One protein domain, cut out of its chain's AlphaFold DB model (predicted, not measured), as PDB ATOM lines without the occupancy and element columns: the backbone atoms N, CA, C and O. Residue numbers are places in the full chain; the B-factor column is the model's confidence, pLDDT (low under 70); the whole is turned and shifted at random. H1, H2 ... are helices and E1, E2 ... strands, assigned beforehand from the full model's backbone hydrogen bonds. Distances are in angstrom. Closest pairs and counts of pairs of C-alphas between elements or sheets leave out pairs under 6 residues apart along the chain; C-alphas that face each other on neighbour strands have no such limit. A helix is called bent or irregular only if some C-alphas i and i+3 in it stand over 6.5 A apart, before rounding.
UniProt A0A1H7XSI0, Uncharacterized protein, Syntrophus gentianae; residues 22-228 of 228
ATOM      1  N   GLN A  22     208.253 180.894 190.529       85.88
ATOM      2  CA  GLN A  22     207.350 180.786 191.660       85.88
ATOM      3  C   GLN A  22     206.073 181.529 191.338       85.88
ATOM      4  O   GLN A  22     206.093 182.525 190.619       85.88
ATOM      5  N   LEU A  23     204.957 181.047 191.864       85.38
ATOM      6  CA  LEU A  23     203.693 181.746 191.742       85.38
ATOM      7  C   LEU A  23     203.507 182.711 192.935       85.38
ATOM      8  O   LEU A  23     203.936 182.418 194.051       85.38
ATOM      9  N   TYR A  24     202.834 183.842 192.715       85.81
ATOM     10  CA  TYR A  24     202.436 184.770 193.781       85.81
ATOM     11  C   TYR A  24     201.218 184.274 194.546       85.81
ATOM     12  O   TYR A  24     200.173 184.079 193.930       85.81
ATOM     13  N   LYS A  25     201.326 184.166 195.877       77.94
ATOM     14  CA  LYS A  25     200.208 183.757 196.743       77.94
ATOM     15  C   LYS A  25     198.910 184.500 196.407       77.94
ATOM     16  O   LYS A  25     197.854 183.904 196.249       77.94
ATOM     17  N   ASN A  26     199.037 185.814 196.239       82.12
ATOM     18  CA  ASN A  26     197.997 186.675 195.704       82.12
ATOM     19  C   ASN A  26     198.546 187.375 194.459       82.12
ATOM     20  O   ASN A  26     199.537 188.104 194.580       82.12
ATOM     21  N   PRO A  27     197.932 187.196 193.277       88.88
ATOM     22  CA  PRO A  27     198.313 187.952 192.095       88.88
ATOM     23  C   PRO A  27     198.328 189.458 192.380       88.88
ATOM     24  O   PRO A  27     197.406 189.981 193.003       88.88
ATOM     25  N   THR A  28     199.376 190.160 191.944       91.50
ATOM     26  CA  THR A  28     199.661 191.535 192.397       91.50
ATOM     27  C   THR A  28     200.149 192.451 191.276       91.50
ATOM     28  O   THR A  28     200.808 192.022 190.329       91.50
ATOM     29  N   THR A  29     199.858 193.746 191.388       92.94
ATOM     30  CA  THR A  29     200.427 194.818 190.548       92.94
ATOM     31  C   THR A  29     201.551 195.579 191.253       92.94
ATOM     32  O   THR A  29     202.216 196.404 190.625       92.94
ATOM     33  N   GLN A  30     201.825 195.259 192.518       93.69
ATOM     34  CA  GLN A  30     202.716 196.034 193.387       93.69
ATOM     35  C   GLN A  30     204.159 195.521 193.414       93.69
ATOM     36  O   GLN A  30     205.033 196.213 193.918       93.69
ATOM     37  N   GLU A  31     204.427 194.338 192.855       94.19
ATOM     38  CA  GLU A  31     205.745 193.694 192.940       94.19
ATOM     39  C   GLU A  31     206.387 193.490 191.552       94.19
ATOM     40  O   GLU A  31     206.369 192.384 190.999       94.19
ATOM     41  N   PRO A  32     206.896 194.561 190.914       95.50
ATOM     42  CA  PRO A  32     207.604 194.473 189.638       95.50
ATOM     43  C   PRO A  32     209.010 193.873 189.771       95.50
ATOM     44  O   PRO A  32     209.525 193.636 190.866       95.50
ATOM     45  N   VAL A  33     209.671 193.679 188.629       96.88
ATOM     46  CA  VAL A  33     211.120 193.424 188.583       96.88
ATOM     47  C   VAL A  33     211.877 194.520 189.344       96.88
ATOM     48  O   VAL A  33     211.565 195.698 189.199       96.88
ATOM     49  N   GLY A  34     212.862 194.121 190.153       96.69
ATOM     50  CA  GLY A  34     213.605 195.009 191.055       96.69
ATOM     51  C   GLY A  34     213.028 195.103 192.471       96.69
ATOM     52  O   GLY A  34     213.633 195.728 193.340       96.69
ATOM     53  N   THR A  35     211.892 194.454 192.739       97.38
ATOM     54  CA  THR A  35     211.343 194.330 194.096       97.38
ATOM     55  C   THR A  35     212.297 193.560 195.004       97.38
ATOM     56  O   THR A  35     212.709 192.449 194.663       97.38
ATOM     57  N   LEU A  36     212.599 194.120 196.175       96.69
ATOM     58  CA  LEU A  36     213.440 193.514 197.199       96.69
ATOM     59  C   LEU A  36     212.603 193.068 198.386       96.69
ATOM     60  O   LEU A  36     211.813 193.830 198.948       96.69
ATOM     61  N   PHE A  37     212.833 191.841 198.822       96.06
ATOM     62  CA  PHE A  37     212.187 191.293 200.003       96.06
ATOM     63  C   PHE A  37     213.159 190.423 200.792       96.06
ATOM     64  O   PHE A  37     214.194 189.991 200.284       96.06
ATOM     65  N   ARG A  38     212.830 190.165 202.053       95.50
ATOM     66  CA  ARG A  38     213.555 189.227 202.908       95.50
ATOM     67  C   ARG A  38     212.613 188.196 203.506       95.50
ATOM     68  O   ARG A  38     211.440 188.492 203.727       95.50
ATOM     69  N   ILE A  39     213.146 187.017 203.786       94.25
ATOM     70  CA  ILE A  39     212.488 185.956 204.546       94.25
ATOM     71  C   ILE A  39     213.291 185.757 205.835       94.25
ATOM     72  O   ILE A  39     214.505 185.553 205.766       94.25
ATOM     73  N   ASP A  40     212.634 185.866 206.992       93.88
ATOM     74  CA  ASP A  40     213.264 185.649 208.304       93.88
ATOM     75  C   ASP A  40     213.300 184.160 208.707       93.88
ATOM     76  O   ASP A  40     212.769 183.293 208.007       93.88
ATOM     77  N   GLU A  41     213.905 183.842 209.856       91.88
ATOM     78  CA  GLU A  41     213.965 182.467 210.389       91.88
ATOM     79  C   GLU A  41     212.583 181.845 210.644       91.88
ATOM     80  O   GLU A  41     212.404 180.635 210.499       91.88
ATOM     81  N   ALA A  42     211.585 182.673 210.964       89.62
ATOM     82  CA  ALA A  42     210.195 182.253 211.133       89.62
ATOM     83  C   ALA A  42     209.467 182.057 209.789       89.62
ATOM     84  O   ALA A  42     208.260 181.816 209.772       89.62
ATOM     85  N   ARG A  43     210.193 182.142 208.666       87.19
ATOM     86  CA  ARG A  43     209.687 182.072 207.294       87.19
ATOM     87  C   ARG A  43     208.673 183.163 206.968       87.19
ATOM     88  O   ARG A  43     207.830 182.958 206.105       87.19
ATOM     89  N   ARG A  44     208.743 184.325 207.606       89.00
ATOM     90  CA  ARG A  44     207.889 185.469 207.274       89.00
ATOM     91  C   ARG A  44     208.541 186.321 206.206       89.00
ATOM     92  O   ARG A  44     209.730 186.638 206.297       89.00
ATOM     93  N   ARG A  45     207.754 186.712 205.208       90.38
ATOM     94  CA  ARG A  45     208.201 187.604 204.139       90.38
ATOM     95  C   ARG A  45     207.993 189.063 204.520       90.38
ATOM     96  O   ARG A  45     206.917 189.449 204.957       90.38
ATOM     97  N   PHE A  46     209.018 189.876 204.288       93.00
ATOM     98  CA  PHE A  46     208.970 191.323 204.472       93.00
ATOM     99  C   PHE A  46     209.481 192.026 203.226       93.00
ATOM    100  O   PHE A  46     210.569 191.716 202.739       93.00
ATOM    101  N   MET A  47     208.729 193.016 202.760       93.69
ATOM    102  CA  MET A  47     209.196 193.941 201.733       93.69
ATOM    103  C   MET A  47     210.329 194.793 202.306       93.69
ATOM    104  O   MET A  47     210.220 195.313 203.417       93.69
ATOM    105  N   VAL A  48     211.439 194.871 201.576       93.81
ATOM    106  CA  VAL A  48     212.623 195.632 201.986       93.81
ATOM    107  C   VAL A  48     212.636 196.968 201.265       93.81
ATOM    108  O   VAL A  48     212.694 198.002 201.921       93.81
ATOM    109  N   ASP A  49     212.577 196.934 199.936       93.44
ATOM    110  CA  ASP A  49     212.619 198.119 199.081       93.44
ATOM    111  C   ASP A  49     212.188 197.747 197.648       93.44
ATOM    112  O   ASP A  49     211.915 196.580 197.349       93.44
ATOM    113  N   GLN A  50     212.156 198.715 196.742       94.31
ATOM    114  CA  GLN A  50     211.958 198.493 195.318       94.31
ATOM    115  C   GLN A  50     212.972 199.309 194.519       94.31
ATOM    116  O   GLN A  50     212.981 200.538 194.550       94.31
ATOM    117  N   VAL A  51     213.803 198.615 193.746       94.00
ATOM    118  CA  VAL A  51     214.793 199.253 192.877       94.00
ATOM    119  C   VAL A  51     214.189 199.471 191.502       94.00
ATOM    120  O   VAL A  51     213.635 198.552 190.900       94.00
ATOM    121  N   THR A  52     214.338 200.680 190.972       94.00
ATOM    122  CA  THR A  52     214.013 200.951 189.571       94.00
ATOM    123  C   THR A  52     215.091 200.346 188.682       94.00
ATOM    124  O   THR A  52     216.258 200.733 188.752       94.00
ATOM    125  N   VAL A  53     214.693 199.402 187.834       93.69
ATOM    126  CA  VAL A  53     215.578 198.724 186.885       93.69
ATOM    127  C   VAL A  53     215.003 198.879 185.485       93.69
ATOM    128  O   VAL A  53     213.790 198.771 185.296       93.69
ATOM    129  N   ASP A  54     215.868 199.092 184.496       92.75
ATOM    130  CA  ASP A  54     215.459 199.047 183.096       92.75
ATOM    131  C   ASP A  54     214.933 197.643 182.774       92.75
ATOM    132  O   ASP A  54     215.637 196.634 182.936       92.75
ATOM    133  N   THR A  55     213.676 197.577 182.345       93.75
ATOM    134  CA  THR A  55     212.973 196.329 182.048       93.75
ATOM    135  C   THR A  55     212.509 196.302 180.605       93.75
ATOM    136  O   THR A  55     212.261 197.330 179.982       93.75
ATOM    137  N   ASN A  56     212.401 195.092 180.079       93.50
ATOM    138  CA  ASN A  56     211.766 194.805 178.809       93.50
ATOM    139  C   ASN A  56     210.513 193.980 179.081       93.50
ATOM    140  O   ASN A  56     210.487 193.152 179.997       93.50
ATOM    141  N   GLU A  57     209.498 194.184 178.253       90.81
ATOM    142  CA  GLU A  57     208.271 193.403 178.277       90.81
ATOM    143  C   GLU A  57     208.065 192.731 176.926       90.81
ATOM    144  O   GLU A  57     208.269 193.332 175.870       90.81
ATOM    145  N   GLY A  58     207.659 191.468 176.962       85.31
ATOM    146  CA  GLY A  58     207.330 190.707 175.768       85.31
ATOM    147  C   GLY A  58     206.144 189.797 176.029       85.31
ATOM    148  O   GLY A  58     206.121 189.064 177.022       85.31
ATOM    149  N   ALA A  59     205.161 189.828 175.128       78.75
ATOM    150  CA  ALA A  59     204.153 188.781 175.079       78.75
ATOM    151  C   ALA A  59     204.863 187.448 174.816       78.75
ATOM    152  O   ALA A  59     205.673 187.342 173.890       78.75
ATOM    153  N   GLU A  60     204.582 186.436 175.632       71.00
ATOM    154  CA  GLU A  60     205.075 185.098 175.325       71.00
ATOM    155  C   GLU A  60     204.370 184.628 174.042       71.00
ATOM    156  O   GLU A  60     203.179 184.874 173.856       71.00
ATOM    157  N   ALA A  61     205.103 183.990 173.123       55.53
ATOM    158  CA  ALA A  61     204.632 183.682 171.763       55.53
ATOM    159  C   ALA A  61     203.360 182.802 171.698       55.53
ATOM    160  O   ALA A  61     202.833 182.548 170.616       55.53
ATOM    161  N   VAL A  62     202.862 182.332 172.844       59.25
ATOM    162  CA  VAL A  62     201.680 181.490 172.986       59.25
ATOM    163  C   VAL A  62     200.657 182.217 173.860       59.25
ATOM    164  O   VAL A  62     200.941 182.573 175.000       59.25
ATOM    165  N   ALA A  63     199.431 182.386 173.352       59.53
ATOM    166  CA  ALA A  63     198.335 183.047 174.075       59.53
ATOM    167  C   ALA A  63     197.956 182.352 175.402       59.53
ATOM    168  O   ALA A  63     197.305 182.950 176.259       59.53
ATOM    169  N   LYS A  64     198.349 181.084 175.563       66.06
ATOM    170  CA  LYS A  64     198.097 180.239 176.731       66.06
ATOM    171  C   LYS A  64     199.371 179.485 177.086       66.06
ATOM    172  O   LYS A  64     199.894 178.742 176.260       66.06
ATOM    173  N   VAL A  65     199.849 179.648 178.313       72.62
ATOM    174  CA  VAL A  65     201.010 178.916 178.825       72.62
ATOM    175  C   VAL A  65     200.507 177.869 179.806       72.62
ATOM    176  O   VAL A  65     200.094 178.198 180.914       72.62
ATOM    177  N   GLN A  66     200.504 176.608 179.379       75.25
ATOM    178  CA  GLN A  66     200.123 175.475 180.219       75.25
ATOM    179  C   GLN A  66     201.354 174.920 180.931       75.25
ATOM    180  O   GLN A  66     202.355 174.585 180.292       75.25
ATOM    181  N   GLN A  67     201.265 174.804 182.250       75.69
ATOM    182  CA  GLN A  67     202.371 174.427 183.116       75.69
ATOM    183  C   GLN A  67     201.956 173.294 184.049       75.69
ATOM    184  O   GLN A  67     200.820 173.232 184.525       75.69
ATOM    185  N   LYS A  68     202.902 172.388 184.305       73.44
ATOM    186  CA  LYS A  68     202.764 171.331 185.308       73.44
ATOM    187  C   LYS A  68     203.865 171.459 186.339       73.44
ATOM    188  O   LYS A  68     205.035 171.576 185.985       73.44
ATOM    189  N   ILE A  69     203.497 171.403 187.607       71.00
ATOM    190  CA  ILE A  69     204.444 171.381 188.718       71.00
ATOM    191  C   ILE A  69     204.249 170.072 189.461       71.00
ATOM    192  O   ILE A  69     203.120 169.686 189.747       71.00
ATOM    193  N   GLN A  70     205.351 169.402 189.784       66.69
ATOM    194  CA  GLN A  70     205.345 168.367 190.808       66.69
ATOM    195  C   GLN A  70     205.650 169.037 192.144       66.69
ATOM    196  O   GLN A  70     206.752 169.545 192.339       66.69
ATOM    197  N   ALA A  71     204.662 169.099 193.028       66.25
ATOM    198  CA  ALA A  71     204.815 169.670 194.357       66.25
ATOM    199  C   ALA A  71     203.891 168.964 195.348       66.25
ATOM    200  O   ALA A  71     202.908 168.330 194.970       66.25
ATOM    201  N   ASN A  72     204.203 169.093 196.634       68.38
ATOM    202  CA  ASN A  72     203.288 168.660 197.677       68.38
ATOM    203  C   ASN A  72     201.999 169.497 197.619       68.38
ATOM    204  O   ASN A  72     202.048 170.711 197.420       68.38
ATOM    205  N   ILE A  73     200.842 168.878 197.834       69.56
ATOM    206  CA  ILE A  73     199.551 169.581 197.817       69.56
ATOM    207  C   ILE A  73     199.471 170.712 198.863       69.56
ATOM    208  O   ILE A  73     198.805 171.717 198.640       69.56
ATOM    209  N   GLY A  74     200.224 170.620 199.960       65.12
ATOM    210  CA  GLY A  74     200.406 171.686 200.946       65.12
ATOM    211  C   GLY A  74     201.159 172.903 200.408       65.12
ATOM    212  O   GLY A  74     200.834 174.026 200.783       65.12
ATOM    213  N   PHE A  75     202.096 172.721 199.470       65.88
ATOM    214  CA  PHE A  75     202.709 173.841 198.747       65.88
ATOM    215  C   PHE A  75     201.653 174.594 197.932       65.88
ATOM    216  O   PHE A  75     201.613 175.821 197.956       65.88
ATOM    217  N   PHE A  76     200.753 173.863 197.271       71.56
ATOM    218  CA  PHE A  76     199.651 174.464 196.525       71.56
ATOM    219  C   PHE A  76     198.605 175.114 197.427       71.56
ATOM    220  O   PHE A  76     198.133 176.202 197.128       71.56
ATOM    221  N   ALA A  77     198.265 174.487 198.552       69.88
ATOM    222  CA  ALA A  77     197.360 175.069 199.534       69.88
ATOM    223  C   ALA A  77     197.917 176.398 200.066       69.88
ATOM    224  O   ALA A  77     197.221 177.406 200.029       69.88
ATOM    225  N   ASN A  78     199.190 176.434 200.468       67.88
ATOM    226  CA  ASN A  78     199.854 177.669 200.898       67.88
ATOM    227  C   ASN A  78     199.892 178.713 199.778       67.88
ATOM    228  O   ASN A  78     199.654 179.896 200.019       67.88
ATOM    229  N   PHE A  79     200.151 178.270 198.547       68.56
ATOM    230  CA  PHE A  79     200.102 179.123 197.369       68.56
ATOM    231  C   PHE A  79     198.714 179.751 197.170       68.56
ATOM    232  O   PHE A  79     198.613 180.933 196.888       68.56
ATOM    233  N   LEU A  80     197.641 178.999 197.394       71.56
ATOM    234  CA  LEU A  80     196.276 179.516 197.335       71.56
ATOM    235  C   LEU A  80     195.867 180.309 198.590       71.56
ATOM    236  O   LEU A  80     194.724 180.736 198.691       71.56
ATOM    237  N   GLY A  81     196.745 180.474 199.583       67.69
ATOM    238  CA  GLY A  81     196.400 181.107 200.858       67.69
ATOM    239  C   GLY A  81     195.504 180.280 201.775       67.69
ATOM    240  O   GLY A  81     194.832 180.817 202.654       67.69
ATOM    241  N   LEU A  82     195.531 178.959 201.613       70.25
ATOM    242  CA  LEU A  82     194.806 177.978 202.418       70.25
ATOM    243  C   LEU A  82     195.610 177.498 203.639       70.25
ATOM    244  O   LEU A  82     195.427 176.375 204.107       70.25
ATOM    245  N   ASP A  83     196.462 178.361 204.196       62.97
ATOM    246  CA  ASP A  83     197.426 178.077 205.273       62.97
ATOM    247  C   ASP A  83     196.795 177.368 206.499       62.97
ATOM    248  O   ASP A  83     197.440 176.583 207.203       62.97
ATOM    249  N   ARG A  84     195.499 177.616 206.746       54.41
ATOM    250  CA  ARG A  84     194.711 177.069 207.868       54.41
ATOM    251  C   ARG A  84     194.222 175.630 207.670       54.41
ATOM    252  O   ARG A  84     193.755 175.022 208.628       54.41
ATOM    253  N   PHE A  85     194.326 175.074 206.463       54.06
ATOM    254  CA  PHE A  85     193.853 173.720 206.136       54.06
ATOM    255  C   PHE A  85     194.967 172.658 206.180       54.06
ATOM    256  O   PHE A  85     194.732 171.487 205.896       54.06
ATOM    257  N   SER A  86     196.169 173.044 206.617       49.75
ATOM    258  CA  SER A  86     197.386 172.218 206.680       49.75
ATOM    259  C   SER A  86     197.339 171.024 207.648       49.75
ATOM    260  O   SER A  86     198.248 170.197 207.638       49.75
ATOM    261  N   GLY A  87     196.285 170.871 208.456       42.97
ATOM    262  CA  GLY A  87     196.228 169.901 209.559       42.97
ATOM    263  C   GLY A  87     196.262 168.409 209.186       42.97
ATOM    264  O   GLY A  87     196.319 167.583 210.093       42.97
ATOM    265  N   LYS A  88     196.204 168.035 207.899       46.78
ATOM    266  CA  LYS A  88     196.205 166.624 207.446       46.78
ATOM    267  C   LYS A  88     196.919 166.368 206.113       46.78
ATOM    268  O   LYS A  88     196.707 165.321 205.506       46.78
ATOM    269  N   LEU A  89     197.730 167.302 205.624       53.09
ATOM    270  CA  LEU A  89     198.448 167.085 204.370       53.09
ATOM    271  C   LEU A  89     199.746 166.339 204.678       53.09
ATOM    272  O   LEU A  89     200.659 166.910 205.271       53.09
ATOM    273  N   ASN A  90     199.811 165.053 204.316       49.09
ATOM    274  CA  ASN A  90     201.058 164.296 204.354       49.09
ATOM    275  C   ASN A  90     202.089 165.045 203.504       49.09
ATOM    276  O   ASN A  90     201.941 165.177 202.291       49.09
ATOM    277  N   VAL A  91     203.128 165.564 204.157       50.44
ATOM    278  CA  VAL A  91     204.184 166.393 203.547       50.44
ATOM    279  C   VAL A  91     205.014 165.600 202.514       50.44
ATOM    280  O   VAL A  91     205.766 166.180 201.735       50.44
ATOM    281  N   GLU A  92     204.829 164.280 202.457       52.78
ATOM    282  CA  GLU A  92     205.585 163.351 201.612       52.78
ATOM    283  C   GLU A  92     204.937 163.064 200.245       52.78
ATOM    284  O   GLU A  92     205.644 162.658 199.323       52.78
ATOM    285  N   ASP A  93     203.637 163.324 200.061       61.56
ATOM    286  CA  ASP A  93     202.962 163.030 198.791       61.56
ATOM    287  C   ASP A  93     203.239 164.137 197.759       61.56
ATOM    288  O   ASP A  93     202.732 165.259 197.844       61.56
ATOM    289  N   ILE A  94     204.101 163.828 196.786       66.44
ATOM    290  CA  ILE A  94     204.391 164.692 195.636       66.44
ATOM    291  C   ILE A  94     203.311 164.461 194.585       66.44
ATOM    292  O   ILE A  94     203.207 163.379 194.009       66.44
ATOM    293  N   GLU A  95     202.547 165.503 194.275       71.81
ATOM    294  CA  GLU A  95     201.487 165.437 193.281       71.81
ATOM    295  C   GLU A  95     201.763 166.353 192.092       71.81
ATOM    296  O   GLU A  95     202.512 167.324 192.171       71.81
ATOM    297  N   THR A  96     201.146 166.039 190.950       75.25
ATOM    298  CA  THR A  96     201.198 166.915 189.776       75.25
ATOM    299  C   THR A  96     200.036 167.894 189.818       75.25
ATOM    300  O   THR A  96     198.872 167.496 189.784       75.25
ATOM    301  N   LEU A  97     200.371 169.175 189.850       77.06
ATOM    302  CA  LEU A  97     199.454 170.300 189.777       77.06
ATOM    303  C   LEU A  97     199.552 170.895 188.384       77.06
ATOM    304  O   LEU A  97     200.650 171.098 187.860       77.06
ATOM    305  N   GLU A  98     198.408 171.168 187.779       83.88
ATOM    306  CA  GLU A  98     198.341 171.729 186.441       83.88
ATOM    307  C   GLU A  98     197.638 173.082 186.489       83.88
ATOM    308  O   GLU A  98     196.569 173.226 187.082       83.88
ATOM    309  N   PHE A  99     198.240 174.074 185.844       85.62
ATOM    310  CA  PHE A  99     197.635 175.384 185.680       85.62
ATOM    311  C   PHE A  99     197.942 175.957 184.302       85.62
ATOM    312  O   PHE A  99     198.856 175.531 183.592       85.62
ATOM    313  N   GLU A 100     197.139 176.930 183.912       88.50
ATOM    314  CA  GLU A 100     197.219 177.622 182.642       88.50
ATOM    315  C   GLU A 100     197.224 179.124 182.897       88.50
ATOM    316  O   GLU A 100     196.361 179.645 183.602       88.50
ATOM    317  N   ILE A 101     198.199 179.814 182.313       88.94
ATOM    318  CA  ILE A 101     198.333 181.268 182.360       88.94
ATOM    319  C   ILE A 101     197.822 181.830 181.039       88.94
ATOM    320  O   ILE A 101     198.335 181.486 179.969       88.94
ATOM    321  N   ILE A 102     196.817 182.699 181.099       90.00
ATOM    322  CA  ILE A 102     196.143 183.231 179.913       90.00
ATOM    323  C   ILE A 102     196.662 184.641 179.614       90.00
ATOM    324  O   ILE A 102     196.696 185.506 180.494       90.00
ATOM    325  N   ASN A 103     197.034 184.875 178.351       89.69
ATOM    326  CA  ASN A 103     197.628 186.117 177.847       89.69
ATOM    327  C   ASN A 103     198.887 186.530 178.629       89.69
ATOM    328  O   ASN A 103     198.987 187.674 179.082       89.69
ATOM    329  N   SER A 104     199.822 185.594 178.813       90.75
ATOM    330  CA  SER A 104     201.059 185.812 179.572       90.75
ATOM    331  C   SER A 104     201.946 186.898 178.947       90.75
ATOM    332  O   SER A 104     202.218 186.883 177.744       90.75
ATOM    333  N   VAL A 105     202.414 187.836 179.771       92.12
ATOM    334  CA  VAL A 105     203.443 188.825 179.418       92.12
ATOM    335  C   VAL A 105     204.582 188.697 180.416       92.12
ATOM    336  O   VAL A 105     204.364 188.805 181.627       92.12
ATOM    337  N   ARG A 106     205.789 188.478 179.898       93.12
ATOM    338  CA  ARG A 106     207.015 188.374 180.685       93.12
ATOM    339  C   ARG A 106     207.677 189.742 180.769       93.12
ATOM    340  O   ARG A 106     207.968 190.348 179.741       93.12
ATOM    341  N   GLN A 107     207.929 190.194 181.991       94.69
ATOM    342  CA  GLN A 107     208.752 191.358 182.294       94.69
ATOM    343  C   GLN A 107     210.098 190.862 182.820       94.69
ATOM    344  O   GLN A 107     210.138 190.092 183.781       94.69
ATOM    345  N   PHE A 108     211.197 191.297 182.212       94.75
ATOM    346  CA  PHE A 108     212.547 190.880 182.592       94.75
ATOM    347  C   PHE A 108     213.529 192.043 182.467       94.75
ATOM    348  O   PHE A 108     213.259 193.044 181.805       94.75
ATOM    349  N   SER A 109     214.695 191.909 183.088       93.81
ATOM    350  CA  SER A 109     215.808 192.842 182.915       93.81
ATOM    351  C   SER A 109     217.054 192.090 182.439       93.81
ATOM    352  O   SER A 109     217.125 190.867 182.540       93.81
ATOM    353  N   PHE A 110     218.058 192.790 181.916       94.00
ATOM    354  CA  PHE A 110     219.367 192.200 181.606       94.00
ATOM    355  C   PHE A 110     220.271 192.204 182.840       94.00
ATOM    356  O   PHE A 110     220.054 192.992 183.762       94.00
ATOM    357  N   ASP A 111     221.272 191.320 182.878       93.38
ATOM    358  CA  ASP A 111     222.130 191.181 184.064       93.38
ATOM    359  C   ASP A 111     222.886 192.476 184.341       93.38
ATOM    360  O   ASP A 111     222.886 192.962 185.463       93.38
ATOM    361  N   THR A 112     223.415 193.106 183.293       94.31
ATOM    362  CA  THR A 112     224.157 194.369 183.388       94.31
ATOM    363  C   THR A 112     223.316 195.526 183.928       94.31
ATOM    364  O   THR A 112     223.825 196.352 184.686       94.31
ATOM    365  N   ALA A 113     222.036 195.597 183.551       94.75
ATOM    366  CA  ALA A 113     221.113 196.615 184.047       94.75
ATOM    367  C   ALA A 113     220.771 196.371 185.521       94.75
ATOM    368  O   ALA A 113     220.831 197.296 186.330       94.75
ATOM    369  N   MET A 114     220.490 195.115 185.881       95.38
ATOM    370  CA  MET A 114     220.192 194.732 187.257       95.38
ATOM    371  C   MET A 114     221.401 194.910 188.179       95.38
ATOM    372  O   MET A 114     221.250 195.482 189.250       95.38
ATOM    373  N   ASP A 115     222.606 194.514 187.766       94.19
ATOM    374  CA  ASP A 115     223.827 194.699 188.559       94.19
ATOM    375  C   ASP A 115     224.118 196.174 188.824       94.19
ATOM    376  O   ASP A 115     224.436 196.553 189.951       94.19
ATOM    377  N   ARG A 116     223.955 197.028 187.805       94.88
ATOM    378  CA  ARG A 116     224.121 198.476 187.959       94.88
ATOM    379  C   ARG A 116     223.121 199.051 188.959       94.88
ATOM    380  O   ARG A 116     223.509 199.853 189.803       94.88
ATOM    381  N   ALA A 117     221.855 198.651 188.855       94.94
ATOM    382  CA  ALA A 117     220.795 199.129 189.735       94.94
ATOM    383  C   ALA A 117     220.961 198.612 191.177       94.94
ATOM    384  O   ALA A 117     220.728 199.345 192.136       94.94
ATOM    385  N   MET A 118     221.426 197.372 191.335       95.19
ATOM    386  CA  MET A 118     221.608 196.720 192.630       95.19
ATOM    387  C   MET A 118     222.887 197.139 193.354       95.19
ATOM    388  O   MET A 118     222.909 197.095 194.580       95.19
ATOM    389  N   ALA A 119     223.939 197.570 192.655       93.25
ATOM    390  CA  ALA A 119     225.212 197.965 193.266       93.25
ATOM    391  C   ALA A 119     225.083 198.918 194.483       93.25
ATOM    392  O   ALA A 119     225.638 198.591 195.537       93.25
ATOM    393  N   PRO A 120     224.347 200.052 194.418       92.38
ATOM    394  CA  PRO A 120     224.182 200.935 195.578       92.38
ATOM    395  C   PRO A 120     223.398 200.284 196.726       92.38
ATOM    396  O   PRO A 120     223.704 200.523 197.898       92.38
ATOM    397  N   VAL A 121     222.420 199.433 196.410       92.88
ATOM    398  CA  VAL A 121     221.660 198.682 197.413       92.88
ATOM    399  C   VAL A 121     222.564 197.680 198.118       92.88
ATOM    400  O   VAL A 121     222.616 197.664 199.339       92.88
ATOM    401  N   LEU A 122     223.330 196.879 197.376       92.06
ATOM    402  CA  LEU A 122     224.221 195.868 197.951       92.06
ATOM    403  C   LEU A 122     225.291 196.488 198.859       92.06
ATOM    404  O   LEU A 122     225.637 195.899 199.878       92.06
ATOM    405  N   ALA A 123     225.776 197.686 198.525       89.00
ATOM    406  CA  ALA A 123     226.742 198.419 199.343       89.00
ATOM    407  C   ALA A 123     226.150 198.949 200.663       89.00
ATOM    408  O   ALA A 123     226.869 199.084 201.655       89.00
ATOM    409  N   SER A 124     224.851 199.258 200.682       89.38
ATOM    410  CA  SER A 124     224.160 199.857 201.834       89.38
ATOM    411  C   SER A 124     223.294 198.867 202.620       89.38
ATOM    412  O   SER A 124     222.881 199.171 203.741       89.38
ATOM    413  N   LEU A 125     223.056 197.670 202.077       90.12
ATOM    414  CA  LEU A 125     222.206 196.656 202.682       90.12
ATOM    415  C   LEU A 125     222.776 196.222 204.033       90.12
ATOM    416  O   LEU A 125     223.873 195.667 204.134       90.12
ATOM    417  N   ASN A 126     221.994 196.431 205.090       89.56
ATOM    418  CA  ASN A 126     222.298 195.888 206.406       89.56
ATOM    419  C   ASN A 126     221.947 194.394 206.436       89.56
ATOM    420  O   ASN A 126     220.881 194.008 206.920       89.56
ATOM    421  N   TYR A 127     222.821 193.583 205.845       89.31
ATOM    422  CA  TYR A 127     222.652 192.140 205.746       89.31
ATOM    423  C   TYR A 127     222.693 191.495 207.129       89.31
ATOM    424  O   TYR A 127     223.680 191.621 207.858       89.31
ATOM    425  N   ARG A 128     221.622 190.784 207.478       90.62
ATOM    426  CA  ARG A 128     221.525 190.017 208.718       90.62
ATOM    427  C   ARG A 128     221.521 188.526 208.405       90.62
ATOM    428  O   ARG A 128     220.827 188.101 207.491       90.62
ATOM    429  N   ILE A 129     222.295 187.749 209.159       87.56
ATOM    430  CA  ILE A 129     222.503 186.315 208.900       87.56
ATOM    431  C   ILE A 129     221.257 185.455 209.164       87.56
ATOM    432  O   ILE A 129     221.096 184.401 208.561       87.56
ATOM    433  N   ASP A 130     220.362 185.938 210.022       91.56
ATOM    434  CA  ASP A 130     219.043 185.374 210.334       91.56
ATOM    435  C   ASP A 130     217.994 185.691 209.244       91.56
ATOM    436  O   ASP A 130     216.813 185.369 209.370       91.56
ATOM    437  N   ASN A 131     218.398 186.370 208.167       94.38
ATOM    438  CA  ASN A 131     217.527 186.774 207.076       94.38
ATOM    439  C   ASN A 131     218.109 186.367 205.724       94.38
ATOM    440  O   ASN A 131     219.295 186.542 205.445       94.38
ATOM    441  N   ARG A 132     217.239 185.896 204.835       95.50
ATOM    442  CA  ARG A 132     217.577 185.660 203.429       95.50
ATOM    443  C   ARG A 132     216.941 186.741 202.583       95.50
ATOM    444  O   ARG A 132     215.739 186.966 202.679       95.50
ATOM    445  N   TYR A 133     217.751 187.427 201.790       96.69
ATOM    446  CA  TYR A 133     217.327 188.565 200.983       96.69
ATOM    447  C   TYR A 133     217.196 188.136 199.531       96.69
ATOM    448  O   TYR A 133     217.984 187.327 199.049       96.69
ATOM    449  N   TYR A 134     216.221 188.694 198.832       97.19
ATOM    450  CA  TYR A 134     215.909 188.332 197.460       97.19
ATOM    451  C   TYR A 134     215.568 189.565 196.643       97.19
ATOM    452  O   TYR A 134     215.003 190.529 197.164       97.19
ATOM    453  N   VAL A 135     215.864 189.492 195.351       97.31
ATOM    454  CA  VAL A 135     215.402 190.447 194.346       97.31
ATOM    455  C   VAL A 135     214.570 189.723 193.298       97.31
ATOM    456  O   VAL A 135     214.931 188.635 192.847       97.31
ATOM    457  N   ILE A 136     213.454 190.322 192.897       97.44
ATOM    458  CA  ILE A 136     212.649 189.821 191.786       97.44
ATOM    459  C   ILE A 136     213.355 190.164 190.477       97.44
ATOM    460  O   ILE A 136     213.457 191.328 190.088       97.44
ATOM    461  N   ARG A 137     213.852 189.131 189.801       96.12
ATOM    462  CA  ARG A 137     214.584 189.227 188.539       96.12
ATOM    463  C   ARG A 137     213.644 189.348 187.351       96.12
ATOM    464  O   ARG A 137     213.904 190.120 186.430       96.12
ATOM    465  N   GLU A 138     212.557 188.587 187.388       96.06
ATOM    466  CA  GLU A 138     211.561 188.548 186.326       96.06
ATOM    467  C   GLU A 138     210.168 188.311 186.883       96.06
ATOM    468  O   GLU A 138     210.003 187.743 187.962       96.06
ATOM    469  N   THR A 139     209.155 188.707 186.117       95.81
ATOM    470  CA  THR A 139     207.759 188.416 186.440       95.81
ATOM    471  C   THR A 139     206.990 187.962 185.208       95.81
ATOM    472  O   THR A 139     207.302 188.350 184.082       95.81
ATOM    473  N   ARG A 140     205.966 187.134 185.421       94.19
ATOM    474  CA  ARG A 140     204.924 186.862 184.425       94.19
ATOM    475  C   ARG A 140     203.624 187.452 184.921       94.19
ATOM    476  O   ARG A 140     203.213 187.227 186.061       94.19
ATOM    477  N   SER A 141     202.972 188.184 184.036       94.62
ATOM    478  CA  SER A 141     201.657 188.757 184.263       94.62
ATOM    479  C   SER A 141     200.626 188.149 183.333       94.62
ATOM    480  O   SER A 141     200.947 187.740 182.219       94.62
ATOM    481  N   ALA A 142     199.380 188.102 183.778       93.44
ATOM    482  CA  ALA A 142     198.295 187.437 183.081       93.44
ATOM    483  C   ALA A 142     196.983 188.189 183.273       93.44
ATOM    484  O   ALA A 142     196.840 188.983 184.202       93.44
ATOM    485  N   THR A 143     196.012 187.918 182.405       92.81
ATOM    486  CA  THR A 143     194.635 188.420 182.570       92.81
ATOM    487  C   THR A 143     193.720 187.390 183.228       92.81
ATOM    488  O   THR A 143     192.651 187.736 183.720       92.81
ATOM    489  N   ALA A 144     194.122 186.118 183.227       90.81
ATOM    490  CA  ALA A 144     193.412 185.043 183.903       90.81
ATOM    491  C   ALA A 144     194.336 183.846 184.163       90.81
ATOM    492  O   ALA A 144     195.361 183.674 183.491       90.81
ATOM    493  N   MET A 145     193.933 183.005 185.110       89.25
ATOM    494  CA  MET A 145     194.534 181.710 185.393       89.25
ATOM    495  C   MET A 145     193.468 180.623 185.464       89.25
ATOM    496  O   MET A 145     192.392 180.833 186.018       89.25
ATOM    497  N   THR A 146     193.790 179.442 184.944       88.88
ATOM    498  CA  THR A 146     192.982 178.236 185.148       88.88
ATOM    499  C   THR A 146     193.792 177.219 185.926       88.88
ATOM    500  O   THR A 146     194.861 176.824 185.473       88.88
ATOM    501  N   TYR A 147     193.281 176.748 187.057       86.25
ATOM    502  CA  TYR A 147     193.858 175.621 187.789       86.25
ATOM    503  C   TYR A 147     193.054 174.358 187.496       86.25
ATOM    504  O   TYR A 147     191.826 174.408 187.417       86.25
ATOM    505  N   ARG A 148     193.736 173.222 187.335       87.69
ATOM    506  CA  ARG A 148     193.104 171.914 187.136       87.69
ATOM    507  C   ARG A 148     193.497 170.986 188.273       87.69
ATOM    508  O   ARG A 148     194.668 170.634 188.405       87.69
ATOM    509  N   LEU A 149     192.510 170.580 189.066       84.81
ATOM    510  CA  LEU A 149     192.694 169.699 190.218       84.81
ATOM    511  C   LEU A 149     191.914 168.406 190.041       84.81
ATOM    512  O   LEU A 149     190.812 168.403 189.506       84.81
ATOM    513  N   THR A 150     192.452 167.292 190.513       86.12
ATOM    514  CA  THR A 150     191.672 166.060 190.671       86.12
ATOM    515  C   THR A 150     190.689 166.191 191.838       86.12
ATOM    516  O   THR A 150     190.833 167.053 192.706       86.12
ATOM    517  N   GLN A 151     189.698 165.300 191.908       83.56
ATOM    518  CA  GLN A 151     188.795 165.239 193.062       83.56
ATOM    519  C   GLN A 151     189.545 165.000 194.385       83.56
ATOM    520  O   GLN A 151     189.193 165.590 195.405       83.56
ATOM    521  N   ALA A 152     190.592 164.165 194.368       82.50
ATOM    522  CA  ALA A 152     191.421 163.894 195.542       82.50
ATOM    523  C   ALA A 152     192.161 165.158 196.009       82.50
ATOM    524  O   ALA A 152     192.093 165.509 197.184       82.50
ATOM    525  N   GLN A 153     192.761 165.892 195.068       81.88
ATOM    526  CA  GLN A 153     193.415 167.181 195.315       81.88
ATOM    527  C   GLN A 153     192.458 168.217 195.891       81.88
ATOM    528  O   GLN A 153     192.767 168.862 196.889       81.88
ATOM    529  N   LEU A 154     191.278 168.351 195.281       81.94
ATOM    530  CA  LEU A 154     190.243 169.270 195.740       81.94
ATOM    531  C   LEU A 154     189.782 168.925 197.165       81.94
ATOM    532  O   LEU A 154     189.620 169.815 197.995       81.94
ATOM    533  N   GLY A 155     189.609 167.636 197.472       79.62
ATOM    534  CA  GLY A 155     189.292 167.174 198.823       79.62
ATOM    535  C   GLY A 155     190.402 167.485 199.831       79.62
ATOM    536  O   GLY A 155     190.114 167.947 200.935       79.62
ATOM    537  N   ALA A 156     191.665 167.300 199.439       77.94
ATOM    538  CA  ALA A 156     192.829 167.560 200.282       77.94
ATOM    539  C   ALA A 156     192.973 169.047 200.662       77.94
ATOM    540  O   ALA A 156     193.376 169.355 201.781       77.94
ATOM    541  N   ILE A 157     192.576 169.970 199.781       75.62
ATOM    542  CA  ILE A 157     192.585 171.420 200.053       75.62
ATOM    543  C   ILE A 157     191.323 171.934 200.775       75.62
ATOM    544  O   ILE A 157     191.123 173.141 200.900       75.62
ATOM    545  N   GLY A 158     190.462 171.034 201.265       75.62
ATOM    546  CA  GLY A 158     189.254 171.386 202.020       75.62
ATOM    547  C   GLY A 158     187.993 171.591 201.173       75.62
ATOM    548  O   GLY A 158     186.979 172.049 201.695       75.62
ATOM    549  N   GLY A 159     188.023 171.221 199.890       80.19
ATOM    550  CA  GLY A 159     186.876 171.275 198.986       80.19
ATOM    551  C   GLY A 159     186.642 172.638 198.328       80.19
ATOM    552  O   GLY A 159     187.396 173.595 198.506       80.19
ATOM    553  N   GLU A 160     185.561 172.725 197.550       76.38
ATOM    554  CA  GLU A 160     185.221 173.904 196.733       76.38
ATOM    555  C   GLU A 160     185.017 175.178 197.562       76.38
ATOM    556  O   GLU A 160     185.352 176.271 197.111       76.38
ATOM    557  N   MET A 161     184.497 175.044 198.786       72.56
ATOM    558  CA  MET A 161     184.192 176.173 199.671       72.56
ATOM    559  C   MET A 161     185.455 176.848 200.219       72.56
ATOM    560  O   MET A 161     185.539 178.077 200.260       72.56
ATOM    561  N   SER A 162     186.452 176.059 200.621       75.19
ATOM    562  CA  SER A 162     187.737 176.591 201.080       75.19
ATOM    563  C   SER A 162     188.446 177.307 199.940       75.19
ATOM    564  O   SER A 162     188.909 178.434 200.093       75.19
ATOM    565  N   LEU A 163     188.444 176.681 198.766       74.56
ATOM    566  CA  LEU A 163     189.062 177.208 197.565       74.56
ATOM    567  C   LEU A 163     188.417 178.514 197.075       74.56
ATOM    568  O   LEU A 163     189.135 179.452 196.737       74.56
ATOM    569  N   SER A 164     187.085 178.602 197.044       73.62
ATOM    570  CA  SER A 164     186.389 179.832 196.642       73.62
ATOM    571  C   SER A 164     186.649 180.980 197.619       73.62
ATOM    572  O   SER A 164     186.822 182.123 197.197       73.62
ATOM    573  N   THR A 165     186.764 180.672 198.914       74.06
ATOM    574  CA  THR A 165     187.143 181.648 199.945       74.06
ATOM    575  C   THR A 165     188.570 182.161 199.734       74.06
ATOM    576  O   THR A 165     188.808 183.361 199.843       74.06
ATOM    577  N   ALA A 166     189.507 181.270 199.406       72.75
ATOM    578  CA  ALA A 166     190.905 181.604 199.135       72.75
ATOM    579  C   ALA A 166     191.097 182.451 197.868       72.75
ATOM    580  O   ALA A 166     191.829 183.435 197.878       72.75
ATOM    581  N   LEU A 167     190.436 182.071 196.773       71.94
ATOM    582  CA  LEU A 167     190.648 182.681 195.457       71.94
ATOM    583  C   LEU A 167     189.808 183.942 195.206       71.94
ATOM    584  O   LEU A 167     190.062 184.675 194.244       71.94
ATOM    585  N   GLY A 168     188.824 184.213 196.065       69.81
ATOM    586  CA  GLY A 168     187.982 185.402 196.003       69.81
ATOM    587  C   GLY A 168     186.875 185.353 194.939       69.81
ATOM    588  O   GLY A 168     186.648 184.353 194.257       69.81
ATOM    589  N   VAL A 169     186.169 186.482 194.812       58.25
ATOM    590  CA  VAL A 169     184.825 186.609 194.205       58.25
ATOM    591  C   VAL A 169     184.770 186.325 192.690       58.25
ATOM    592  O   VAL A 169     183.715 185.966 192.180       58.25
ATOM    593  N   ASN A 170     185.892 186.405 191.967       72.62
ATOM    594  CA  ASN A 170     185.942 186.228 190.503       72.62
ATOM    595  C   ASN A 170     186.401 184.824 190.075       72.62
ATOM    596  O   ASN A 170     187.052 184.654 189.041       72.62
ATOM    597  N   THR A 171     186.079 183.821 190.888       73.56
ATOM    598  CA  THR A 171     186.472 182.433 190.652       73.56
ATOM    599  C   THR A 171     185.254 181.592 190.310       73.56
ATOM    600  O   THR A 171     184.275 181.570 191.052       73.56
ATOM    601  N   THR A 172     185.326 180.857 189.205       79.44
ATOM    602  CA  THR A 172     184.320 179.843 188.861       79.44
ATOM    603  C   THR A 172     184.937 178.460 188.973       79.44
ATOM    604  O   THR A 172     186.003 178.205 188.413       79.44
ATOM    605  N   ILE A 173     184.269 177.581 189.718       79.69
ATOM    606  CA  ILE A 173     184.644 176.174 189.854       79.69
ATOM    607  C   ILE A 173     183.641 175.368 189.035       79.69
ATOM    608  O   ILE A 173     182.432 175.507 189.215       79.69
ATOM    609  N   GLY A 174     184.138 174.554 188.112       76.94
ATOM    610  CA  GLY A 174     183.310 173.692 187.279       76.94
ATOM    611  C   GLY A 174     183.892 172.293 187.166       76.94
ATOM    612  O   GLY A 174     185.106 172.096 187.240       76.94
ATOM    613  N   ALA A 175     183.017 171.311 186.942       75.50
ATOM    614  CA  ALA A 175     183.446 169.986 186.519       75.50
ATOM    615  C   ALA A 175     184.096 170.105 185.132       75.50
ATOM    616  O   ALA A 175     183.433 170.380 184.131       75.50
ATOM    617  N   GLY A 176     185.411 169.934 185.088       67.44
ATOM    618  CA  GLY A 176     186.190 169.883 183.866       67.44
ATOM    619  C   GLY A 176     186.049 168.542 183.151       67.44
ATOM    620  O   GLY A 176     185.438 167.580 183.625       67.44
ATOM    621  N   GLN A 177     186.659 168.448 181.974       67.38
ATOM    622  CA  GLN A 177     186.709 167.180 181.251       67.38
ATOM    623  C   GLN A 177     187.635 166.180 181.966       67.38
ATOM    624  O   GLN A 177     188.699 166.544 182.460       67.38
ATOM    625  N   LYS A 178     187.276 164.888 181.929       69.69
ATOM    626  CA  LYS A 178     188.116 163.760 182.393       69.69
ATOM    627  C   LYS A 178     188.368 163.696 183.911       69.69
ATOM    628  O   LYS A 178     189.425 163.225 184.318       69.69
ATOM    629  N   GLY A 179     187.405 164.118 184.733       73.88
ATOM    630  CA  GLY A 179     187.480 163.958 186.196       73.88
ATOM    631  C   GLY A 179     188.360 164.991 186.909       73.88
ATOM    632  O   GLY A 179     188.715 164.793 188.070       73.88
ATOM    633  N   PHE A 180     188.705 166.080 186.221       81.62
ATOM    634  CA  PHE A 180     189.333 167.253 186.821       81.62
ATOM    635  C   PHE A 180     188.280 168.306 187.145       81.62
ATOM    636  O   PHE A 180     187.311 168.466 186.410       81.62
ATOM    637  N   TYR A 181     188.500 169.051 188.214       85.25
ATOM    638  CA  TYR A 181     187.837 170.303 188.519       85.25
ATOM    639  C   TYR A 181     188.666 171.434 187.927       85.25
ATOM    640  O   TYR A 181     189.876 171.509 188.156       85.25
ATOM    641  N   GLU A 182     188.017 172.286 187.140       87.44
ATOM    642  CA  GLU A 182     188.634 173.483 186.586       87.44
ATOM    643  C   GLU A 182     188.218 174.696 187.402       87.44
ATOM    644  O   GLU A 182     187.039 174.910 187.690       87.44
ATOM    645  N   ILE A 183     189.216 175.484 187.767       85.38
ATOM    646  CA  ILE A 183     189.070 176.658 188.607       85.38
ATOM    647  C   ILE A 183     189.561 177.825 187.776       85.38
ATOM    648  O   ILE A 183     190.763 177.988 187.576       85.38
ATOM    649  N   ASN A 184     188.625 178.601 187.246       87.94
ATOM    650  CA  ASN A 184     188.938 179.737 186.394       87.94
ATOM    651  C   ASN A 184     188.901 181.009 187.231       87.94
ATOM    652  O   ASN A 184     187.843 181.382 187.739       87.94
ATOM    653  N   GLN A 185     190.053 181.658 187.345       87.12
ATOM    654  CA  GLN A 185     190.241 182.933 188.016       87.12
ATOM    655  C   GLN A 185     190.498 184.007 186.960       87.12
ATOM    656  O   GLN A 185     191.490 183.952 186.231       87.12
ATOM    657  N   THR A 186     189.605 184.988 186.864       90.62
ATOM    658  CA  THR A 186     189.798 186.160 186.004       90.62
ATOM    659  C   THR A 186     190.234 187.354 186.836       90.62
ATOM    660  O   THR A 186     189.775 187.556 187.962       90.62
ATOM    661  N   PHE A 187     191.140 188.155 186.283       90.00
ATOM    662  CA  PHE A 187     191.650 189.334 186.965       90.00
ATOM    663  C   PHE A 187     190.989 190.610 186.429       90.00
ATOM    664  O   PHE A 187     190.714 190.691 185.231       90.00
ATOM    665  N   PRO A 188     190.729 191.612 187.294       88.75
ATOM    666  CA  PRO A 188     190.140 192.884 186.867       88.75
ATOM    667  C   PRO A 188     191.078 193.680 185.949       88.75
ATOM    668  O   PRO A 188     190.626 194.439 185.098       88.75
ATOM    669  N   GLU A 189     192.383 193.475 186.106       92.31
ATOM    670  CA  GLU A 189     193.442 194.018 185.267       92.31
ATOM    671  C   GLU A 189     194.542 192.966 185.067       92.31
ATOM    672  O   GLU A 189     194.441 191.835 185.541       92.31
ATOM    673  N   ARG A 190     195.607 193.310 184.340       92.94
ATOM    674  CA  ARG A 190     196.759 192.419 184.180       92.94
ATOM    675  C   ARG A 190     197.526 192.331 185.501       92.94
ATOM    676  O   ARG A 190     198.218 193.270 185.881       92.94
ATOM    677  N   MET A 191     197.454 191.180 186.159       94.12
ATOM    678  CA  MET A 191     198.111 190.939 187.447       94.12
ATOM    679  C   MET A 191     199.377 190.117 187.246       94.12
ATOM    680  O   MET A 191     199.414 189.230 186.391       94.12
ATOM    681  N   ARG A 192     200.416 190.360 188.049       94.31
ATOM    682  CA  ARG A 192     201.565 189.455 188.117       94.31
ATOM    683  C   ARG A 192     201.156 188.212 188.878       94.31
ATOM    684  O   ARG A 192     200.646 188.302 189.986       94.31
ATOM    685  N   VAL A 193     201.380 187.065 188.258       91.06
ATOM    686  CA  VAL A 193     200.983 185.753 188.779       91.06
ATOM    687  C   VAL A 193     202.183 184.903 189.143       91.06
ATOM    688  O   VAL A 193     202.068 183.996 189.957       91.06
ATOM    689  N   MET A 194     203.348 185.216 188.574       91.94
ATOM    690  CA  MET A 194     204.593 184.535 188.882       91.94
ATOM    691  C   MET A 194     205.770 185.487 188.906       91.94
ATOM    692  O   MET A 194     205.766 186.527 188.239       91.94
ATOM    693  N   PHE A 195     206.811 185.058 189.598       94.00
ATOM    694  CA  PHE A 195     208.093 185.722 189.632       94.00
ATOM    695  C   PHE A 195     209.242 184.719 189.638       94.00
ATOM    696  O   PHE A 195     209.103 183.572 190.063       94.00
ATOM    697  N   LEU A 196     210.385 185.180 189.150       94.12
ATOM    698  CA  LEU A 196     211.674 184.530 189.290       94.12
ATOM    699  C   LEU A 196     212.524 185.428 190.180       94.12
ATOM    700  O   LEU A 196     212.643 186.627 189.916       94.12
ATOM    701  N   ALA A 197     213.089 184.861 191.240       95.88
ATOM    702  CA  ALA A 197     213.916 185.594 192.185       95.88
ATOM    703  C   ALA A 197     215.381 185.162 192.108       95.88
ATOM    704  O   ALA A 197     215.711 184.047 191.708       95.88
ATOM    705  N   GLU A 198     216.254 186.047 192.563       96.56
ATOM    706  CA  GLU A 198     217.640 185.738 192.892       96.56
ATOM    707  C   GLU A 198     217.875 186.055 194.363       96.56
ATOM    708  O   GLU A 198     217.326 187.018 194.900       96.56
ATOM    709  N   GLU A 199     218.685 185.238 195.021       96.50
ATOM    710  CA  GLU A 199     219.101 185.450 196.397       96.50
ATOM    711  C   GLU A 199     220.277 186.420 196.450       96.50
ATOM    712  O   GLU A 199     221.239 186.300 195.693       96.50
ATOM    713  N   ILE A 200     220.214 187.367 197.377       95.88
ATOM    714  CA  ILE A 200     221.327 188.234 197.732       95.88
ATOM    715  C   ILE A 200     222.083 187.555 198.870       95.88
ATOM    716  O   ILE A 200     221.587 187.468 199.994       95.88
ATOM    717  N   ALA A 201     223.290 187.082 198.573       93.94
ATOM    718  CA  ALA A 201     224.105 186.316 199.507       93.94
ATOM    719  C   ALA A 201     225.594 186.695 199.417       93.94
ATOM    720  O   ALA A 201     226.036 187.251 198.405       93.94
ATOM    721  N   PRO A 202     226.391 186.407 200.463       91.00
ATOM    722  CA  PRO A 202     227.841 186.558 200.421       91.00
ATOM    723  C   PRO A 202     228.463 185.729 199.291       91.00
ATOM    724  O   PRO A 202     228.344 184.507 199.270       91.00
ATOM    725  N   VAL A 203     229.167 186.391 198.371       89.69
ATOM    726  CA  VAL A 203     229.894 185.735 197.267       89.69
ATOM    727  C   VAL A 203     231.409 185.767 197.457       89.69
ATOM    728  O   VAL A 203     232.122 184.961 196.861       89.69
ATOM    729  N   LYS A 204     231.926 186.678 198.293       84.38
ATOM    730  CA  LYS A 204     233.330 186.696 198.734       84.38
ATOM    731  C   LYS A 204     233.422 187.093 200.205       84.38
ATOM    732  O   LYS A 204     232.707 187.990 200.655       84.38
ATOM    733  N   ALA A 205     234.333 186.446 200.931       75.12
ATOM    734  CA  ALA A 205     234.702 186.869 202.276       75.12
ATOM    735  C   ALA A 205     235.360 188.257 202.219       75.12
ATOM    736  O   ALA A 205     236.184 188.513 201.337       75.12
ATOM    737  N   GLY A 206     234.992 189.143 203.145       67.94
ATOM    738  CA  GLY A 206     235.716 190.394 203.346       67.94
ATOM    739  C   GLY A 206     237.132 190.090 203.836       67.94
ATOM    740  O   GLY A 206     237.328 189.218 204.686       67.94
ATOM    741  N   LEU A 207     238.133 190.765 203.277       60.69
ATOM    742  CA  LEU A 207     239.500 190.675 203.783       60.69
ATOM    743  C   LEU A 207     239.624 191.564 205.031       60.69
ATOM    744  O   LEU A 207     238.979 192.600 205.121       60.69
ATOM    745  N   ALA A 208     240.443 191.152 206.001       68.44
ATOM    746  CA  ALA A 208     240.828 191.968 207.163       68.44
ATOM    747  C   ALA A 208     239.677 192.549 208.029       68.44
ATOM    748  O   ALA A 208     239.857 193.579 208.671       68.44
ATOM    749  N   GLY A 209     238.523 191.873 208.107       67.38
ATOM    750  CA  GLY A 209     237.394 192.297 208.952       67.38
ATOM    751  C   GLY A 209     236.355 193.177 208.249       67.38
ATOM    752  O   GLY A 209     235.402 193.614 208.895       67.38
ATOM    753  N   ASP A 210     236.500 193.399 206.940       75.50
ATOM    754  CA  ASP A 210     235.488 194.077 206.131       75.50
ATOM    755  C   ASP A 210     234.197 193.258 205.990       75.50
ATOM    756  O   ASP A 210     234.170 192.028 206.125       75.50
ATOM    757  N   LYS A 211     233.097 193.957 205.679       79.12
ATOM    758  CA  LYS A 211     231.803 193.327 205.384       79.12
ATOM    759  C   LYS A 211     231.934 192.346 204.207       79.12
ATOM    760  O   LYS A 211     232.694 192.612 203.272       79.12
ATOM    761  N   PRO A 212     231.181 191.230 204.211       84.00
ATOM    762  CA  PRO A 212     231.170 190.313 203.079       84.00
ATOM    763  C   PRO A 212     230.704 191.028 201.810       84.00
ATOM    764  O   PRO A 212     229.776 191.838 201.841       84.00
ATOM    765  N   MET A 213     231.322 190.690 200.678       88.38
ATOM    766  CA  MET A 213     230.857 191.180 199.386       88.38
ATOM    767  C   MET A 213     229.612 190.386 198.998       88.38
ATOM    768  O   MET A 213     229.680 189.166 198.824       88.38
ATOM    769  N   LEU A 214     228.482 191.077 198.886       92.81
ATOM    770  CA  LEU A 214     227.211 190.483 198.489       92.81
ATOM    771  C   LEU A 214     227.104 190.402 196.966       92.81
ATOM    772  O   LEU A 214     227.628 191.251 196.245       92.81
ATOM    773  N   GLY A 215     226.404 189.384 196.483       92.88
ATOM    774  CA  GLY A 215     226.090 189.193 195.074       92.88
ATOM    775  C   GLY A 215     224.746 188.494 194.896       92.88
ATOM    776  O   GLY A 215     224.124 188.076 195.873       92.88
ATOM    777  N   ARG A 216     224.304 188.392 193.640       94.25
ATOM    778  CA  ARG A 216     223.054 187.725 193.253       94.25
ATOM    779  C   ARG A 216     223.337 186.266 192.892       94.25
ATOM    780  O   ARG A 216     224.253 185.994 192.117       94.25
ATOM    781  N   ILE A 217     222.565 185.337 193.445       94.06
ATOM    782  CA  ILE A 217     222.659 183.896 193.189       94.06
ATOM    783  C   ILE A 217     221.295 183.402 192.684       94.06
ATOM    784  O   ILE A 217     220.277 183.726 193.297       94.06
ATOM    785  N   PRO A 218     221.228 182.604 191.602       93.25
ATOM    786  CA  PRO A 218     219.958 182.081 191.105       93.25
ATOM    787  C   PRO A 218     219.222 181.240 192.151       93.25
ATOM    788  O   PRO A 218     219.787 180.290 192.703       93.25
ATOM    789  N   VAL A 219     217.942 181.539 192.378       91.81
ATOM    790  CA  VAL A 219     217.059 180.668 193.157       91.81
ATOM    791  C   VAL A 219     216.594 179.538 192.251       91.81
ATOM    792  O   VAL A 219     215.981 179.783 191.220       91.81
ATOM    793  N   ARG A 220     216.888 178.294 192.630       85.75
ATOM    794  CA  ARG A 220     216.571 177.096 191.826       85.75
ATOM    795  C   ARG A 220     215.359 176.316 192.320       85.75
ATOM    796  O   ARG A 220     214.791 175.500 191.600       85.75
ATOM    797  N   HIS A 221     214.951 176.581 193.554       79.44
ATOM    798  CA  HIS A 221     213.856 175.892 194.223       79.44
ATOM    799  C   HIS A 221     212.789 176.904 194.639       79.44
ATOM    800  O   HIS A 221     213.143 178.042 194.950       79.44
ATOM    801  N   PRO A 222     211.504 176.516 194.685       77.56
ATOM    802  CA  PRO A 222     210.466 177.397 195.194       77.56
ATOM    803  C   PRO A 222     210.789 177.883 196.612       77.56
ATOM    804  O   PRO A 222     211.176 177.086 197.470       77.56
ATOM    805  N   LEU A 223     210.635 179.183 196.865       82.94
ATOM    806  CA  LEU A 223     210.765 179.728 198.209       82.94
ATOM    807  C   LEU A 223     209.488 179.397 198.988       82.94
ATOM    808  O   LEU A 223     208.392 179.335 198.434       82.94
ATOM    809  N   VAL A 224     209.639 179.166 200.288       76.31
ATOM    810  CA  VAL A 224     208.526 178.845 201.186       76.31
ATOM    811  C   VAL A 224     208.491 179.895 202.284       76.31
ATOM    812  O   VAL A 224     209.453 180.022 203.042       76.31
ATOM    813  N   TRP A 225     207.385 180.628 202.370       78.38
ATOM    814  CA  TRP A 225     207.164 181.650 203.389       78.38
ATOM    815  C   TRP A 225     205.683 181.763 203.763       78.38
ATOM    816  O   TRP A 225     204.806 181.307 203.029       78.38
ATOM    817  N   SER A 226     205.410 182.385 204.906       69.88
ATOM    818  CA  SER A 226     204.101 182.893 205.301       69.88
ATOM    819  C   SER A 226     204.080 184.420 205.199       69.88
ATOM    820  O   SER A 226     205.105 185.087 205.369       69.88
ATOM    821  N   GLU A 227     202.907 184.981 204.921       66.06
ATOM    822  CA  GLU A 227     202.673 186.422 205.086       66.06
ATOM    823  C   GLU A 227     202.783 186.745 206.586       66.06
ATOM    824  O   GLU A 227     202.290 185.974 207.419       66.06
ATOM    825  N   GLY A 228     203.527 187.802 206.916       53.62
ATOM    826  CA  GLY A 228     203.742 188.267 208.289       53.62
ATOM    827  C   GLY A 228     202.640 189.184 208.793       53.62
ATOM    828  O   GLY A 228     201.916 189.762 207.956       53.62
TER     829      GLY A 228
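This is residues 22 to 228 of the 228 residues of an uncharacterized protein of Syntrophus gentianae (UniProt A0A1H7XSI0). One long, strongly twisted sheet is built on two long strands, E8 and E10, side by side and opposite in direction, each bending by about a right angle, so that the sheet has two halves. One half has E1, E2, E3, E4, E7 and E11, with H3 packed on it and the E10-E11 hairpin at its far end; the other half has E5, E6 and E9, with H4 and H5 over one face, while H1 meets both halves through E1 and E6, and H2 folds back on H1. The printed part has 207 residues with five named helices and eleven named strands, in the order E1 E2 E3 E4 E5 H1 H2 E6 E7 H3 E8 H4 H5 E9 E10 E11. The sheet is branched and its neighbour pairs are antiparallel; the class is mixed, helices and strands. The whole is compact by its radius of gyration of the C-alphas, 18.7 A, yet elongated in outline, spanning 63 by 39 by 25 A.

The longest strand, E10, covers residues 180 to 204 and 49.6 A, from C-alpha 180 at (189.333, 167.253, 186.821) to C-alpha 204 at (233.330, 186.696, 198.734); it bends by 94 degrees at residue 188. E8, residues 131 to 150, measures 37.0 A and bends by 101 degrees at residue 143. E1 is residues 22 to 28, starting with C-alpha 22 at (207.350, 180.786, 191.660). E2 is residues 35 to 40, E3 44 to 50, E4 56 to 59 and E7 105 to 108. E5, residues 64 to 72, measures 24.5 A, and E6, residues 94 to 102, measures 25.7 A. E9 is residues 171 to 175; E11, residues 213 to 218, ends with C-alpha 218 at (219.958, 182.081, 191.105). H3, residues 111 to 124, measures 19.9 A. The other helices are H1, residues 73 to 79, H2, 83 to 88, H4, 151 to 156, and H5, 159 to 167.

E8 and E10 are antiparallel at 161 degrees; N 140 and O 194 are 2.9 A apart, and N 147 and O 183 are 2.9 A apart. On the other side of E8 from E10 lie E2, with N 39 and O 132 at 2.8 A, E7, with N 107 and O 139 at 2.9 A, and E6, with N 100 and O 146 at 2.8 A. E3 is the antiparallel neighbour of E2 in a hairpin, with N 38 and O 46 at 2.8 A, and lies on the other side of E2 from E8; likewise E4, with N 58 and O 106 at 3.0 A, lies on the other side of E7 from E8, and E5, with N 67 and O 99 at 2.9 A, on the other side of E6 from E8. On one side of E10 lie E1 (N 24 to O 193, 2.9 A), E9 (N 172 to O 184, 3.0 A) and E11 (N 201 to O 215, 3.0 A). E9, E10 and E11 form a meander, each strand the antiparallel neighbour of the one before. H3 is on the sheet; its closest C-alphas to E11 are Leu 122 and Leu 214, 6.2 A. H1 is on the sheet too, with C-alphas 79 and 25 closest to E1 at 4.7 A. H2, not on the sheet, touches H1 in a helical hairpin, a shallow tilt of 10 degrees, opposite ways; the closest C-alphas, Ala 77 and Asp 83, are 6.5 A apart. H4 stands up from the sheet over E8, and H5 runs across the strands over E10, at 63 degrees on the local plane and on the same face as H4. H2 is irregular, C-alphas 85 and 88 being 7.6 A apart, and H3 is only just irregular, C-alphas 117 and 120 being 7.0 A apart. Every O i to N i+4 pair is within hydrogen-bond range in H1, H4 and H5; H3 has 8 of 10, and H2 0 of 2, with 0 of 3 O i to N i+3 pairs.

The two C-alphas farthest apart, those of Gln 177 and Ala 208, are 64.9 A from each other. The printed part has no cut and ends at residue 228, the chain's last residue. No link is long. Residues 226 to 227 make a short parallel pairing with residues 44 to 45 of E3. Mean pLDDT of the printed part is 82.8; 38 residues are under 70, among them 83 to 94 and 206 to 209.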